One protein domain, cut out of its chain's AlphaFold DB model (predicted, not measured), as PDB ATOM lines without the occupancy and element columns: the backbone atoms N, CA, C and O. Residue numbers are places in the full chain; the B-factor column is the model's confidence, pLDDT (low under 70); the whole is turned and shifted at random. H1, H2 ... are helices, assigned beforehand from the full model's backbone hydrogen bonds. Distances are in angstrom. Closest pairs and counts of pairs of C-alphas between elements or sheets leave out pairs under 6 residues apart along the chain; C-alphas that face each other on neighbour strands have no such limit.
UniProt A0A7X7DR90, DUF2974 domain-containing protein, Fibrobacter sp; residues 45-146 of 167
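What this domain is: This is residues 45 to 146 of the 167 residues of the protein "DUF2974 domain-containing protein" of Fibrobacter sp (UniProt A0A7X7DR90). The shape is a three-pronged comb: H2 is the crossbar, and H1, the long helix H5 and H4 run from it like prongs, with H5 between the other two. The short H3 sits by the far end of the H4 prong, and residues 133 to 146, of which 133 to 143 belong to H5, stick out free and make the length. The printed part has 102 residues with five named helices, H1 to H5 in order, and no named strand: all helix. It is loose, with a radius of gyration of the C-alphas of 17.4 A, and elongated, spanning 60 by 31 by 18 A.

How they stand to each other: H1, residues 45 to 58, touches residues 120 to 131 of H5, residues 108 to 143, at a shallow tilt of 5 degrees, opposite ways; the closest C-alphas, Thr 50 and Ile 124, are 6.4 A apart. H2, residues 63 to 79, is only just apart from H1, at 8.0 A. With residues 68 to 73 H2 touches H5 about perpendicular, at 74 degrees, closest at C-alphas Phe 69 and Thr 110, 6.0 A. With residues 75 to 79 H2 touches H4, residues 92 to 105, at a steep tilt of 50 degrees, closest at C-alphas Val 76 and Ser 99, 5.3 A. H3, residues 85 to 90, is close to but not clearly touching H4, with C-alphas Val 88 and Thr 95 6.3 A apart. Every O i to N i+4 pair is within hydrogen-bond range in H1, H3 and H5, against 11 of 13 in H2 and 8 of 10 in H4.

Where its parts are: H1 begins at C-alpha 45 (31.012, -30.327, -32.995) and is 20.1 A long. H2 measures 24.9 A, H3 9.1 A and H4 20.1 A. H5, 52.5 A, ends at C-alpha 143 (9.642, -35.096, -27.748).

The domain as a whole: The C-alphas farthest apart, of Glu 105 and Ser 146, are 60.1 A apart. The printed part has no cut, and its four links are tight. Mean pLDDT of the printed part is 72.6; residues 77 to 102, 122, 136 to 137 and 144 to 146 are under 70.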
ATOM      1  N   ARG A  45      29.960 -31.354 -33.030       79.44
ATOM      2  CA  ARG A  45      31.012 -30.327 -32.995       79.44
ATOM      3  C   ARG A  45      32.102 -30.664 -31.976       79.44
ATOM      4  O   ARG A  45      33.281 -30.475 -32.283       79.44
ATOM      5  N   GLU A  46      31.759 -31.189 -30.795       76.88
ATOM      6  CA  GLU A  46      32.797 -31.637 -29.852       76.88
ATOM      7  C   GLU A  46      33.527 -32.888 -30.334       76.88
ATOM      8  O   GLU A  46      34.715 -33.032 -30.044       76.88
ATOM      9  N   SER A  47      32.874 -33.758 -31.108       74.50
ATOM     10  CA  SER A  47      33.525 -34.906 -31.740       74.50
ATOM     11  C   SER A  47      34.640 -34.467 -32.692       74.50
ATOM     12  O   SER A  47      35.773 -34.935 -32.578       74.50
ATOM     13  N   ILE A  48      34.360 -33.490 -33.557       79.69
ATOM     14  CA  ILE A  48      35.348 -32.905 -34.478       79.69
ATOM     15  C   ILE A  48      36.471 -32.197 -33.702       79.69
ATOM     16  O   ILE A  48      37.654 -32.402 -33.973       79.69
ATOM     17  N   ARG A  49      36.131 -31.391 -32.685       81.19
ATOM     18  CA  ARG A  49      37.132 -30.706 -31.839       81.19
ATOM     19  C   ARG A  49      38.022 -31.685 -31.082       81.19
ATOM     20  O   ARG A  49      39.205 -31.417 -30.879       81.19
ATOM     21  N   THR A  50      37.448 -32.790 -30.627       77.56
ATOM     22  CA  THR A  50      38.161 -33.859 -29.933       77.56
ATOM     23  C   THR A  50      39.185 -34.509 -30.851       77.56
ATOM     24  O   THR A  50      40.353 -34.585 -30.476       77.56
ATOM     25  N   ASP A  51      38.773 -34.905 -32.057       78.25
ATOM     26  CA  ASP A  51      39.670 -35.462 -33.075       78.25
ATOM     27  C   ASP A  51      40.846 -34.507 -33.353       78.25
ATOM     28  O   ASP A  51      42.010 -34.887 -33.211       78.25
ATOM     29  N   GLN A  52      40.562 -33.221 -33.584       81.75
ATOM     30  CA  GLN A  52      41.597 -32.206 -33.800       81.75
ATOM     31  C   GLN A  52      42.560 -32.053 -32.613       81.75
ATOM     32  O   GLN A  52      43.760 -31.866 -32.821       81.75
ATOM     33  N   ARG A  53      42.072 -32.110 -31.365       83.56
ATOM     34  CA  ARG A  53      42.928 -32.016 -30.167       83.56
ATOM     35  C   ARG A  53      43.877 -33.196 -30.058       83.56
ATOM     36  O   ARG A  53      45.050 -32.985 -29.757       83.56
ATOM     37  N   ILE A  54      43.387 -34.407 -30.314       79.38
ATOM     38  CA  ILE A  54      44.220 -35.607 -30.254       79.38
ATOM     39  C   ILE A  54      45.246 -35.585 -31.393       79.38
ATOM     40  O   ILE A  54      46.426 -35.792 -31.128       79.38
ATOM     41  N   ARG A  55      44.851 -35.223 -32.624       81.25
ATOM     42  CA  ARG A  55      45.791 -35.058 -33.751       81.25
ATOM     43  C   ARG A  55      46.884 -34.036 -33.448       81.25
ATOM     44  O   ARG A  55      48.059 -34.329 -33.636       81.25
ATOM     45  N   LYS A  56      46.515 -32.860 -32.928       85.19
ATOM     46  CA  LYS A  56      47.477 -31.817 -32.536       85.19
ATOM     47  C   LYS A  56      48.416 -32.276 -31.427       85.19
ATOM     48  O   LYS A  56      49.573 -31.881 -31.425       85.19
ATOM     49  N   TRP A  57      47.932 -33.073 -30.476       86.19
ATOM     50  CA  TRP A  57      48.787 -33.644 -29.438       86.19
ATOM     51  C   TRP A  57      49.758 -34.678 -30.027       86.19
ATOM     52  O   TRP A  57      50.956 -34.573 -29.792       86.19
ATOM     53  N   MET A  58      49.277 -35.581 -30.889       81.94
ATOM     54  CA  MET A  58      50.103 -36.576 -31.590       81.94
ATOM     55  C   MET A  58      51.177 -35.948 -32.491       81.94
ATOM     56  O   MET A  58      52.261 -36.504 -32.630       81.94
ATOM     57  N   GLN A  59      50.900 -34.787 -33.090       83.88
ATOM     58  CA  GLN A  59      51.868 -34.031 -33.898       83.88
ATOM     59  C   GLN A  59      53.047 -33.478 -33.082       83.88
ATOM     60  O   GLN A  59      54.071 -33.145 -33.666       83.88
ATOM     61  N   LYS A  60      52.932 -33.389 -31.750       86.19
ATOM     62  CA  LYS A  60      54.042 -32.980 -30.871       86.19
ATOM     63  C   LYS A  60      55.048 -34.101 -30.615       86.19
ATOM     64  O   LYS A  60      56.078 -33.850 -29.993       86.19
ATOM     65  N   ILE A  61      54.726 -35.326 -31.023       83.19
ATOM     66  CA  ILE A  61      55.603 -36.484 -30.885       83.19
ATOM     67  C   ILE A  61      56.270 -36.709 -32.246       83.19
ATOM     68  O   ILE A  61      55.545 -36.965 -33.222       83.19
ATOM     69  N   PRO A  62      57.613 -36.610 -32.326       84.69
ATOM     70  CA  PRO A  62      58.364 -36.979 -33.521       84.69
ATOM     71  C   PRO A  62      57.977 -38.375 -34.007       84.69
ATOM     72  O   PRO A  62      57.561 -39.231 -33.223       84.69
ATOM     73  N   GLN A  63      58.065 -38.609 -35.313       79.62
ATOM     74  CA  GLN A  63      57.619 -39.874 -35.896       79.62
ATOM     75  C   GLN A  63      58.410 -41.065 -35.334       79.62
ATOM     76  O   GLN A  63      57.839 -42.130 -35.105       79.62
ATOM     77  N   GLU A  64      59.688 -40.840 -35.055       79.38
ATOM     78  CA  GLU A  64      60.650 -41.782 -34.497       79.38
ATOM     79  C   GLU A  64      60.265 -42.184 -33.062       79.38
ATOM     80  O   GLU A  64      60.273 -43.364 -32.724       79.38
ATOM     81  N   GLU A  65      59.819 -41.219 -32.251       81.06
ATOM     82  CA  GLU A  65      59.398 -41.430 -30.856       81.06
ATOM     83  C   GLU A  65      57.961 -41.962 -30.736       81.06
ATOM     84  O   GLU A  65      57.551 -42.476 -29.693       81.06
ATOM     85  N   ARG A  66      57.155 -41.847 -31.799       82.38
ATOM     86  CA  ARG A  66      55.746 -42.258 -31.773       82.38
ATOM     87  C   ARG A  66      55.597 -43.757 -31.555       82.38
ATOM     88  O   ARG A  66      54.661 -44.162 -30.871       82.38
ATOM     89  N   LYS A  67      56.497 -44.561 -32.127       82.00
ATOM     90  CA  LYS A  67      56.489 -46.013 -31.943       82.00
ATOM     91  C   LYS A  67      56.720 -46.370 -30.475       82.00
ATOM     92  O   LYS A  67      55.882 -47.038 -29.889       82.00
ATOM     93  N   GLU A  68      57.781 -45.838 -29.873       82.88
ATOM     94  CA  GLU A  68      58.116 -46.079 -28.463       82.88
ATOM     95  C   GLU A  68      56.995 -45.637 -27.520       82.88
ATOM     96  O   GLU A  68      56.673 -46.328 -26.557       82.88
ATOM     97  N   PHE A  69      56.363 -44.500 -27.815       83.81
ATOM     98  CA  PHE A  69      55.195 -44.044 -27.073       83.81
ATOM     99  C   PHE A  69      54.015 -45.022 -27.183       83.81
ATOM    100  O   PHE A  69      53.401 -45.341 -26.165       83.81
ATOM    101  N   VAL A  70      53.672 -45.463 -28.398       81.81
ATOM    102  CA  VAL A  70      52.545 -46.380 -28.628       81.81
ATOM    103  C   VAL A  70      52.815 -47.730 -27.967       81.81
ATOM    104  O   VAL A  70      51.949 -48.211 -27.242       81.81
ATOM    105  N   ASP A  71      54.010 -48.288 -28.146       81.88
ATOM    106  CA  ASP A  71      54.421 -49.558 -27.541       81.88
ATOM    107  C   ASP A  71      54.316 -49.470 -26.008       81.88
ATOM    108  O   ASP A  71      53.583 -50.239 -25.388       81.88
ATOM    109  N   ALA A  72      54.905 -48.434 -25.398       82.00
ATOM    110  CA  ALA A  72      54.841 -48.227 -23.952       82.00
ATOM    111  C   ALA A  72      53.410 -47.993 -23.432       82.00
ATOM    112  O   ALA A  72      53.063 -48.428 -22.332       82.00
ATOM    113  N   LEU A  73      52.557 -47.307 -24.201       79.00
ATOM    114  CA  LEU A  73      51.149 -47.120 -23.854       79.00
ATOM    115  C   LEU A  73      50.411 -48.465 -23.818       79.00
ATOM    116  O   LEU A  73      49.664 -48.720 -22.872       79.00
ATOM    117  N   PHE A  74      50.609 -49.315 -24.826       75.62
ATOM    118  CA  PHE A  74      49.980 -50.634 -24.879       75.62
ATOM    119  C   PHE A  74      50.552 -51.596 -23.835       75.62
ATOM    120  O   PHE A  74      49.776 -52.345 -23.247       75.62
ATOM    121  N   ASP A  75      51.842 -51.521 -23.513       76.81
ATOM    122  CA  ASP A  75      52.448 -52.297 -22.425       76.81
ATOM    123  C   ASP A  75      51.830 -51.939 -21.071       76.81
ATOM    124  O   ASP A  75      51.441 -52.818 -20.300       76.81
ATOM    125  N   VAL A  76      51.657 -50.642 -20.799       72.88
ATOM    126  CA  VAL A  76      51.005 -50.148 -19.578       72.88
ATOM    127  C   VAL A  76      49.543 -50.604 -19.495       72.88
ATOM    128  O   VAL A  76      49.074 -50.947 -18.404       72.88
ATOM    129  N   LEU A  77      48.825 -50.627 -20.623       69.38
ATOM    130  CA  LEU A  77      47.446 -51.117 -20.698       69.38
ATOM    131  C   LEU A  77      47.369 -52.641 -20.513       69.38
ATOM    132  O   LEU A  77      46.551 -53.103 -19.719       69.38
ATOM    133  N   ASN A  78      48.246 -53.416 -21.150       66.06
ATOM    134  CA  ASN A  78      48.304 -54.874 -21.014       66.06
ATOM    135  C   ASN A  78      48.686 -55.304 -19.592       66.06
ATOM    136  O   ASN A  78      48.053 -56.195 -19.027       66.06
ATOM    137  N   ALA A  79      49.660 -54.631 -18.973       66.00
ATOM    138  CA  ALA A  79      50.062 -54.883 -17.587       66.00
ATOM    139  C   ALA A  79      48.927 -54.628 -16.582       66.00
ATOM    140  O   ALA A  79      48.915 -55.192 -15.488       66.00
ATOM    141  N   SER A  80      47.942 -53.807 -16.955       59.53
ATOM    142  CA  SER A  80      46.763 -53.552 -16.132       59.53
ATOM    143  C   SER A  80      45.734 -54.691 -16.130       59.53
ATOM    144  O   SER A  80      44.780 -54.640 -15.351       59.53
ATOM    145  N   GLY A  81      45.914 -55.706 -16.990       53.91
ATOM    146  CA  GLY A  81      44.993 -56.833 -17.162       53.91
ATOM    147  C   GLY A  81      43.657 -56.462 -17.809       53.91
ATOM    148  O   GLY A  81      42.744 -57.282 -17.825       53.91
ATOM    149  N   ALA A  82      43.518 -55.231 -18.308       53.91
ATOM    150  CA  ALA A  82      42.322 -54.776 -18.995       53.91
ATOM    151  C   ALA A  82      42.422 -55.103 -20.491       53.91
ATOM    152  O   ALA A  82      43.256 -54.551 -21.205       53.91
ATOM    153  N   HIS A  83      41.538 -55.969 -20.972       46.09
ATOM    154  CA  HIS A  83      41.428 -56.342 -22.381       46.09
ATOM    155  C   HIS A  83      40.606 -55.324 -23.185       46.09
ATOM    156  O   HIS A  83      40.627 -55.330 -24.415       46.09
ATOM    157  N   THR A  84      39.893 -54.419 -22.502       49.31
ATOM    158  CA  THR A  84      39.122 -53.337 -23.127       49.31
ATOM    159  C   THR A  84      39.262 -52.011 -22.370       49.31
ATOM    160  O   THR A  84      39.418 -51.966 -21.150       49.31
ATOM    161  N   LEU A  85      39.117 -50.885 -23.081       50.31
ATOM    162  CA  LEU A  85      39.050 -49.535 -22.488       50.31
ATOM    163  C   LEU A  85      37.927 -49.396 -21.436       50.31
ATOM    164  O   LEU A  85      38.013 -48.566 -20.526       50.31
ATOM    165  N   SER A  86      36.883 -50.223 -21.541       48.88
ATOM    166  CA  SER A  86      35.779 -50.324 -20.582       48.88
ATOM    167  C   SER A  86      36.218 -50.922 -19.241       48.88
ATOM    168  O   SER A  86      35.789 -50.445 -18.187       48.88
ATOM    169  N   GLU A  87      37.107 -51.917 -19.256       51.22
ATOM    170  CA  GLU A  87      37.662 -52.554 -18.053       51.22
ATOM    171  C   GLU A  87      38.631 -51.625 -17.315       51.22
ATOM    172  O   GLU A  87      38.526 -51.482 -16.096       51.22
ATOM    173  N   VAL A  88      39.445 -50.865 -18.061       54.31
ATOM    174  CA  VAL A  88      40.296 -49.784 -17.522       54.31
ATOM    175  C   VAL A  88      39.470 -48.760 -16.729       54.31
ATOM    176  O   VAL A  88      39.956 -48.168 -15.765       54.31
ATOM    177  N   ARG A  89      38.200 -48.530 -17.103       53.84
ATOM    178  CA  ARG A  89      37.289 -47.623 -16.382       53.84
ATOM    179  C   ARG A  89      36.706 -48.249 -15.115       53.84
ATOM    180  O   ARG A  89      36.473 -47.518 -14.152       53.84
ATOM    181  N   LYS A  90      36.415 -49.551 -15.131       52.91
ATOM    182  CA  LYS A  90      35.696 -50.242 -14.052       52.91
ATOM    183  C   LYS A  90      36.580 -50.453 -12.823       52.91
ATOM    184  O   LYS A  90      36.096 -50.267 -11.715       52.91
ATOM    185  N   ASP A  91      37.870 -50.719 -13.031       55.97
ATOM    186  CA  ASP A  91      38.830 -51.030 -11.963       55.97
ATOM    187  C   ASP A  91      40.043 -50.083 -11.955       55.97
ATOM    188  O   ASP A  91      41.192 -50.484 -11.774       55.97
ATOM    189  N   ARG A  92      39.780 -48.773 -12.105       55.78
ATOM    190  CA  ARG A  92      40.808 -47.717 -12.237       55.78
ATOM    191  C   ARG A  92      41.931 -47.820 -11.207       55.78
ATOM    192  O   ARG A  92      43.082 -47.596 -11.548       55.78
ATOM    193  N   VAL A  93      41.611 -48.150  -9.956       53.22
ATOM    194  CA  VAL A  93      42.590 -48.222  -8.858       53.22
ATOM    195  C   VAL A  93      43.533 -49.419  -9.015       53.22
ATOM    196  O   VAL A  93      44.738 -49.268  -8.832       53.22
ATOM    197  N   LYS A  94      42.999 -50.582  -9.404       54.31
ATOM    198  CA  LYS A  94      43.763 -51.817  -9.622       54.31
ATOM    199  C   LYS A  94      44.586 -51.747 -10.911       54.31
ATOM    200  O   LYS A  94      45.739 -52.159 -10.932       54.31
ATOM    201  N   THR A  95      44.017 -51.145 -11.954       56.06
ATOM    202  CA  THR A  95      44.725 -50.812 -13.191       56.06
ATOM    203  C   THR A  95      45.894 -49.873 -12.899       56.06
ATOM    204  O   THR A  95      47.014 -50.170 -13.287       56.06
ATOM    205  N   ILE A  96      45.677 -48.786 -12.148       56.16
ATOM    206  CA  ILE A  96      46.744 -47.837 -11.795       56.16
ATOM    207  C   ILE A  96      47.843 -48.511 -10.963       56.16
ATOM    208  O   ILE A  96      49.012 -48.240 -11.216       56.16
ATOM    209  N   SER A  97      47.511 -49.379  -9.999       57.38
ATOM    210  CA  SER A  97      48.522 -50.039  -9.160       57.38
ATOM    211  C   SER A  97      49.334 -51.099  -9.910       57.38
ATOM    212  O   SER A  97      50.541 -51.182  -9.698       57.38
ATOM    213  N   ALA A  98      48.714 -51.865 -10.813       60.09
ATOM    214  CA  ALA A  98      49.405 -52.844 -11.654       60.09
ATOM    215  C   ALA A  98      50.274 -52.165 -12.729       60.09
ATOM    216  O   ALA A  98      51.441 -52.506 -12.905       60.09
ATOM    217  N   SER A  99      49.746 -51.118 -13.365       62.69
ATOM    218  CA  SER A  99      50.467 -50.290 -14.334       62.69
ATOM    219  C   SER A  99      51.588 -49.451 -13.713       62.69
ATOM    220  O   SER A  99      52.485 -49.005 -14.427       62.69
ATOM    221  N   PHE A 100      51.563 -49.197 -12.398       65.81
ATOM    222  CA  PHE A 100      52.565 -48.367 -11.724       65.81
ATOM    223  C   PHE A 100      53.974 -48.964 -11.799       65.81
ATOM    224  O   PHE A 100      54.940 -48.216 -11.959       65.81
ATOM    225  N   SER A 101      54.094 -50.292 -11.718       65.38
ATOM    226  CA  SER A 101      55.377 -50.986 -11.862       65.38
ATOM    227  C   SER A 101      55.943 -50.807 -13.272       65.38
ATOM    228  O   SER A 101      57.073 -50.352 -13.410       65.38
ATOM    229  N   SER A 102      55.125 -51.005 -14.309       68.75
ATOM    230  CA  SER A 102      55.524 -50.755 -15.700       68.75
ATOM    231  C   SER A 102      55.873 -49.284 -15.943       68.75
ATOM    232  O   SER A 102      56.870 -48.975 -16.583       68.75
ATOM    233  N   MET A 103      55.127 -48.340 -15.355       70.50
ATOM    234  CA  MET A 103      55.444 -46.910 -15.469       70.50
ATOM    235  C   MET A 103      56.758 -46.508 -14.780       70.50
ATOM    236  O   MET A 103      57.364 -45.504 -15.167       70.50
ATOM    237  N   LYS A 104      57.211 -47.242 -13.757       74.25
ATOM    238  CA  LYS A 104      58.511 -46.984 -13.116       74.25
ATOM    239  C   LYS A 104      59.690 -47.349 -14.015       74.25
ATOM    240  O   LYS A 104      60.707 -46.668 -13.935       74.25
ATOM    241  N   GLU A 105      59.539 -48.379 -14.841       79.50
ATOM    242  CA  GLU A 105      60.588 -48.883 -15.735       79.50
ATOM    243  C   GLU A 105      60.739 -48.038 -17.009       79.50
ATOM    244  O   GLU A 105      61.789 -48.054 -17.647       79.50
ATOM    245  N   LEU A 106      59.723 -47.239 -17.352       81.75
ATOM    246  CA  LEU A 106      59.760 -46.369 -18.523       81.75
ATOM    247  C   LEU A 106      60.689 -45.154 -18.346       81.75
ATOM    248  O   LEU A 106      60.726 -44.544 -17.264       81.75
ATOM    249  N   PRO A 107      61.347 -44.703 -19.436       86.19
ATOM    250  CA  PRO A 107      62.027 -43.416 -19.468       86.19
ATOM    251  C   PRO A 107      61.103 -42.288 -18.995       86.19
ATOM    252  O   PRO A 107      59.907 -42.266 -19.297       86.19
ATOM    253  N   LYS A 108      61.661 -41.319 -18.255       84.62
ATOM    254  CA  LYS A 108      60.894 -40.204 -17.665       84.62
ATOM    255  C   LYS A 108      60.052 -39.469 -18.712       84.62
ATOM    256  O   LYS A 108      58.909 -39.125 -18.424       84.62
ATOM    257  N   GLU A 109      60.612 -39.262 -19.899       84.69
ATOM    258  CA  GLU A 109      59.935 -38.586 -21.005       84.69
ATOM    259  C   GLU A 109      58.731 -39.391 -21.511       84.69
ATOM    260  O   GLU A 109      57.609 -38.886 -21.529       84.69
ATOM    261  N   THR A 110      58.916 -40.680 -21.800       83.50
ATOM    262  CA  THR A 110      57.845 -41.594 -22.232       83.50
ATOM    263  C   THR A 110      56.724 -41.690 -21.197       83.50
ATOM    264  O   THR A 110      55.544 -41.592 -21.540       83.50
ATOM    265  N   ARG A 111      57.073 -41.788 -19.906       82.25
ATOM    266  CA  ARG A 111      56.091 -41.767 -18.811       82.25
ATOM    267  C   ARG A 111      55.292 -40.463 -18.784       82.25
ATOM    268  O   ARG A 111      54.073 -40.503 -18.625       82.25
ATOM    269  N   ASN A 112      55.953 -39.314 -18.923       84.06
ATOM    270  CA  ASN A 112      55.274 -38.017 -18.942       84.06
ATOM    271  C   ASN A 112      54.299 -37.926 -20.122       84.06
ATOM    272  O   ASN A 112      53.150 -37.537 -19.924       84.06
ATOM    273  N   ARG A 113      54.707 -38.375 -21.315       83.69
ATOM    274  CA  ARG A 113      53.839 -38.426 -22.502       83.69
ATOM    275  C   ARG A 113      52.602 -39.304 -22.275       83.69
ATOM    276  O   ARG A 113      51.495 -38.894 -22.614       83.69
ATOM    277  N   ILE A 114      52.753 -40.473 -21.648       80.88
ATOM    278  CA  ILE A 114      51.618 -41.345 -21.290       80.88
ATOM    279  C   ILE A 114      50.663 -40.642 -20.319       80.88
ATOM    280  O   ILE A 114      49.448 -40.650 -20.530       80.88
ATOM    281  N   LEU A 115      51.188 -39.990 -19.278       80.56
ATOM    282  CA  LEU A 115      50.371 -39.254 -18.308       80.56
ATOM    283  C   LEU A 115      49.618 -38.084 -18.954       80.56
ATOM    284  O   LEU A 115      48.422 -37.911 -18.706       80.56
ATOM    285  N   GLU A 116      50.286 -37.314 -19.811       83.75
ATOM    286  CA  GLU A 116      49.660 -36.244 -20.589       83.75
ATOM    287  C   GLU A 116      48.535 -36.777 -21.476       83.75
ATOM    288  O   GLU A 116      47.446 -36.196 -21.508       83.75
ATOM    289  N   PHE A 117      48.764 -37.905 -22.153       81.69
ATOM    290  CA  PHE A 117      47.763 -38.535 -23.003       81.69
ATOM    291  C   PHE A 117      46.538 -38.983 -22.201       81.69
ATOM    292  O   PHE A 117      45.404 -38.657 -22.555       81.69
ATOM    293  N   ILE A 118      46.744 -39.660 -21.070       76.31
ATOM    294  CA  ILE A 118      45.657 -40.085 -20.177       76.31
ATOM    295  C   ILE A 118      44.872 -38.870 -19.664       76.31
ATOM    296  O   ILE A 118      43.637 -38.898 -19.606       76.31
ATOM    297  N   MET A 119      45.555 -37.785 -19.296       77.69
ATOM    298  CA  MET A 119      44.903 -36.561 -18.831       77.69
ATOM    299  C   MET A 119      44.082 -35.896 -19.946       77.69
ATOM    300  O   MET A 119      42.937 -35.497 -19.712       77.69
ATOM    301  N   LEU A 120      44.619 -35.853 -21.169       81.62
ATOM    302  CA  LEU A 120      43.917 -35.381 -22.362       81.62
ATOM    303  C   LEU A 120      42.646 -36.204 -22.625       81.62
ATOM    304  O   LEU A 120      41.569 -35.630 -22.808       81.62
ATOM    305  N   LEU A 121      42.738 -37.535 -22.575       74.62
ATOM    306  CA  LEU A 121      41.601 -38.440 -22.761       74.62
ATOM    307  C   LEU A 121      40.524 -38.258 -21.681       74.62
ATOM    308  O   LEU A 121      39.332 -38.263 -21.997       74.62
ATOM    309  N   ASN A 122      40.911 -38.042 -20.419       69.94
ATOM    310  CA  ASN A 122      39.960 -37.752 -19.341       69.94
ATOM    311  C   ASN A 122      39.245 -36.409 -19.558       69.94
ATOM    312  O   ASN A 122      38.028 -36.329 -19.374       69.94
ATOM    313  N   LEU A 123      39.970 -35.363 -19.973       79.12
ATOM    314  CA  LEU A 123      39.385 -34.054 -20.279       79.12
ATOM    315  C   LEU A 123      38.378 -34.145 -21.432       79.12
ATOM    316  O   LEU A 123      37.283 -33.591 -21.345       79.12
ATOM    317  N   ILE A 124      38.747 -34.855 -22.497       75.19
ATOM    318  CA  ILE A 124      37.894 -35.107 -23.661       75.19
ATOM    319  C   ILE A 124      36.638 -35.876 -23.251       75.19
ATOM    320  O   ILE A 124      35.530 -35.467 -23.587       75.19
ATOM    321  N   SER A 125      36.802 -36.952 -22.480       72.44
ATOM    322  CA  SER A 125      35.683 -37.787 -22.034       72.44
ATOM    323  C   SER A 125      34.678 -36.988 -21.205       72.44
ATOM    324  O   SER A 125      33.476 -37.149 -21.385       72.44
ATOM    325  N   ARG A 126      35.149 -36.080 -20.338       72.75
ATOM    326  CA  ARG A 126      34.268 -35.180 -19.576       72.75
ATOM    327  C   ARG A 126      33.469 -34.254 -20.493       72.75
ATOM    328  O   ARG A 126      32.253 -34.212 -20.375       72.75
ATOM    329  N   ARG A 127      34.121 -33.594 -21.455       77.69
ATOM    330  CA  ARG A 127      33.434 -32.672 -22.379       77.69
ATOM    331  C   ARG A 127      32.407 -33.370 -23.264       77.69
ATOM    332  O   ARG A 127      31.318 -32.843 -23.452       77.69
ATOM    333  N   LEU A 128      32.737 -34.555 -23.779       74.50
ATOM    334  CA  LEU A 128      31.795 -35.348 -24.571       74.50
ATOM    335  C   LEU A 128      30.606 -35.822 -23.723       74.50
ATOM    336  O   LEU A 128      29.481 -35.851 -24.215       74.50
ATOM    337  N   ASN A 129      30.828 -36.154 -22.446       74.19
ATOM    338  CA  ASN A 129      29.736 -36.466 -21.525       74.19
ATOM    339  C   ASN A 129      28.826 -35.254 -21.293       74.19
ATOM    340  O   ASN A 129      27.607 -35.413 -21.289       74.19
ATOM    341  N   ASP A 130      29.396 -34.062 -21.117       78.31
ATOM    342  CA  ASP A 130      28.629 -32.831 -20.914       78.31
ATOM    343  C   ASP A 130      27.779 -32.485 -22.151       78.31
ATOM    344  O   ASP A 130      26.583 -32.227 -22.012       78.31
ATOM    345  N   GLU A 131      28.349 -32.565 -23.363       76.81
ATOM    346  CA  GLU A 131      27.618 -32.353 -24.627       76.81
ATOM    347  C   GLU A 131      26.480 -33.372 -24.789       76.81
ATOM    348  O   GLU A 131      25.349 -32.998 -25.095       76.81
ATOM    349  N   ASN A 132      26.736 -34.657 -24.520       73.62
ATOM    350  CA  ASN A 132      25.704 -35.681 -24.666       73.62
ATOM    351  C   ASN A 132      24.541 -35.486 -23.681       73.62
ATOM    352  O   ASN A 132      23.385 -35.689 -24.042       73.62
ATOM    353  N   ARG A 133      24.820 -35.049 -22.444       72.88
ATOM    354  CA  ARG A 133      23.766 -34.722 -21.469       72.88
ATOM    355  C   ARG A 133      22.876 -33.586 -21.970       72.88
ATOM    356  O   ARG A 133      21.660 -33.664 -21.805       72.88
ATOM    357  N   ILE A 134      23.460 -32.559 -22.589       75.44
ATOM    358  CA  ILE A 134      22.713 -31.440 -23.182       75.44
ATOM    359  C   ILE A 134      21.856 -31.944 -24.348       75.44
ATOM    360  O   ILE A 134      20.641 -31.779 -24.306       75.44
ATOM    361  N   ASN A 135      22.450 -32.659 -25.306       72.81
ATOM    362  CA  ASN A 135      21.744 -33.173 -26.486       72.81
ATOM    363  C   ASN A 135      20.604 -34.137 -26.118       72.81
ATOM    364  O   ASN A 135      19.526 -34.089 -26.709       72.81
ATOM    365  N   GLN A 136      20.810 -35.015 -25.129       68.75
ATOM    366  CA  GLN A 136      19.743 -35.879 -24.616       68.75
ATOM    367  C   GLN A 136      18.620 -35.059 -23.978       68.75
ATOM    368  O   GLN A 136      17.451 -35.350 -24.210       68.75
ATOM    369  N   THR A 137      18.957 -34.018 -23.215       67.06
ATOM    370  CA  THR A 137      17.957 -33.132 -22.603       67.06
ATOM    371  C   THR A 137      17.153 -32.382 -23.671       67.06
ATOM    372  O   THR A 137      15.930 -32.343 -23.580       67.06
ATOM    373  N   GLU A 138      17.799 -31.849 -24.710       73.12
ATOM    374  CA  GLU A 138      17.133 -31.173 -25.834       73.12
ATOM    375  C   GLU A 138      16.208 -32.120 -26.609       73.12
ATOM    376  O   GLU A 138      15.031 -31.812 -26.782       73.12
ATOM    377  N   ARG A 139      16.676 -33.329 -26.957       71.19
ATOM    378  CA  ARG A 139      15.846 -34.364 -27.609       71.19
ATOM    379  C   ARG A 139      14.622 -34.751 -26.774       71.19
ATOM    380  O   ARG A 139      13.557 -35.026 -27.325       71.19
ATOM    381  N   LEU A 140      14.763 -34.812 -25.448       73.25
ATOM    382  CA  LEU A 140      13.642 -35.090 -24.546       73.25
ATOM    383  C   LEU A 140      12.646 -33.923 -24.504       73.25
ATOM    384  O   LEU A 140      11.441 -34.163 -24.476       73.25
ATOM    385  N   LEU A 141      13.125 -32.676 -24.540       71.88
ATOM    386  CA  LEU A 141      12.278 -31.481 -24.584       71.88
ATOM    387  C   LEU A 141      11.527 -31.340 -25.917       71.88
ATOM    388  O   LEU A 141      10.360 -30.953 -25.906       71.88
ATOM    389  N   GLU A 142      12.147 -31.707 -27.040       73.00
ATOM    390  CA  GLU A 142      11.490 -31.757 -28.356       73.00
ATOM    391  C   GLU A 142      10.389 -32.825 -28.413       73.00
ATOM    392  O   GLU A 142       9.315 -32.585 -28.962       73.00
ATOM    393  N   LYS A 143      10.623 -33.996 -27.802       71.94
ATOM    394  CA  LYS A 143       9.642 -35.096 -27.748       71.94
ATOM    395  C   LYS A 143       8.537 -34.891 -26.707       71.94
ATOM    396  O   LYS A 143       7.492 -35.530 -26.812       71.94
ATOM    397  N   ALA A 144       8.737 -34.017 -25.718       66.50
ATOM    398  CA  ALA A 144       7.767 -33.717 -24.661       66.50
ATOM    399  C   ALA A 144       7.377 -32.221 -24.634       66.50
ATOM    400  O   ALA A 144       7.639 -31.525 -23.643       66.50
ATOM    401  N   PRO A 145       6.682 -31.709 -25.672       58.12
ATOM    402  CA  PRO A 145       6.289 -30.298 -25.754       58.12
ATOM    403  C   PRO A 145       5.367 -29.843 -24.605       58.12
ATOM    404  O   PRO A 145       5.254 -28.649 -24.335       58.12
ATOM    405  N   SER A 146       4.745 -30.771 -23.870       57.97
ATOM    406  CA  SER A 146       3.850 -30.478 -22.742       57.97
ATOM    407  C   SER A 146       4.557 -29.980 -21.470       57.97
ATOM    408  O   SER A 146       3.902 -29.397 -20.603       57.97
TER     409      SER A 146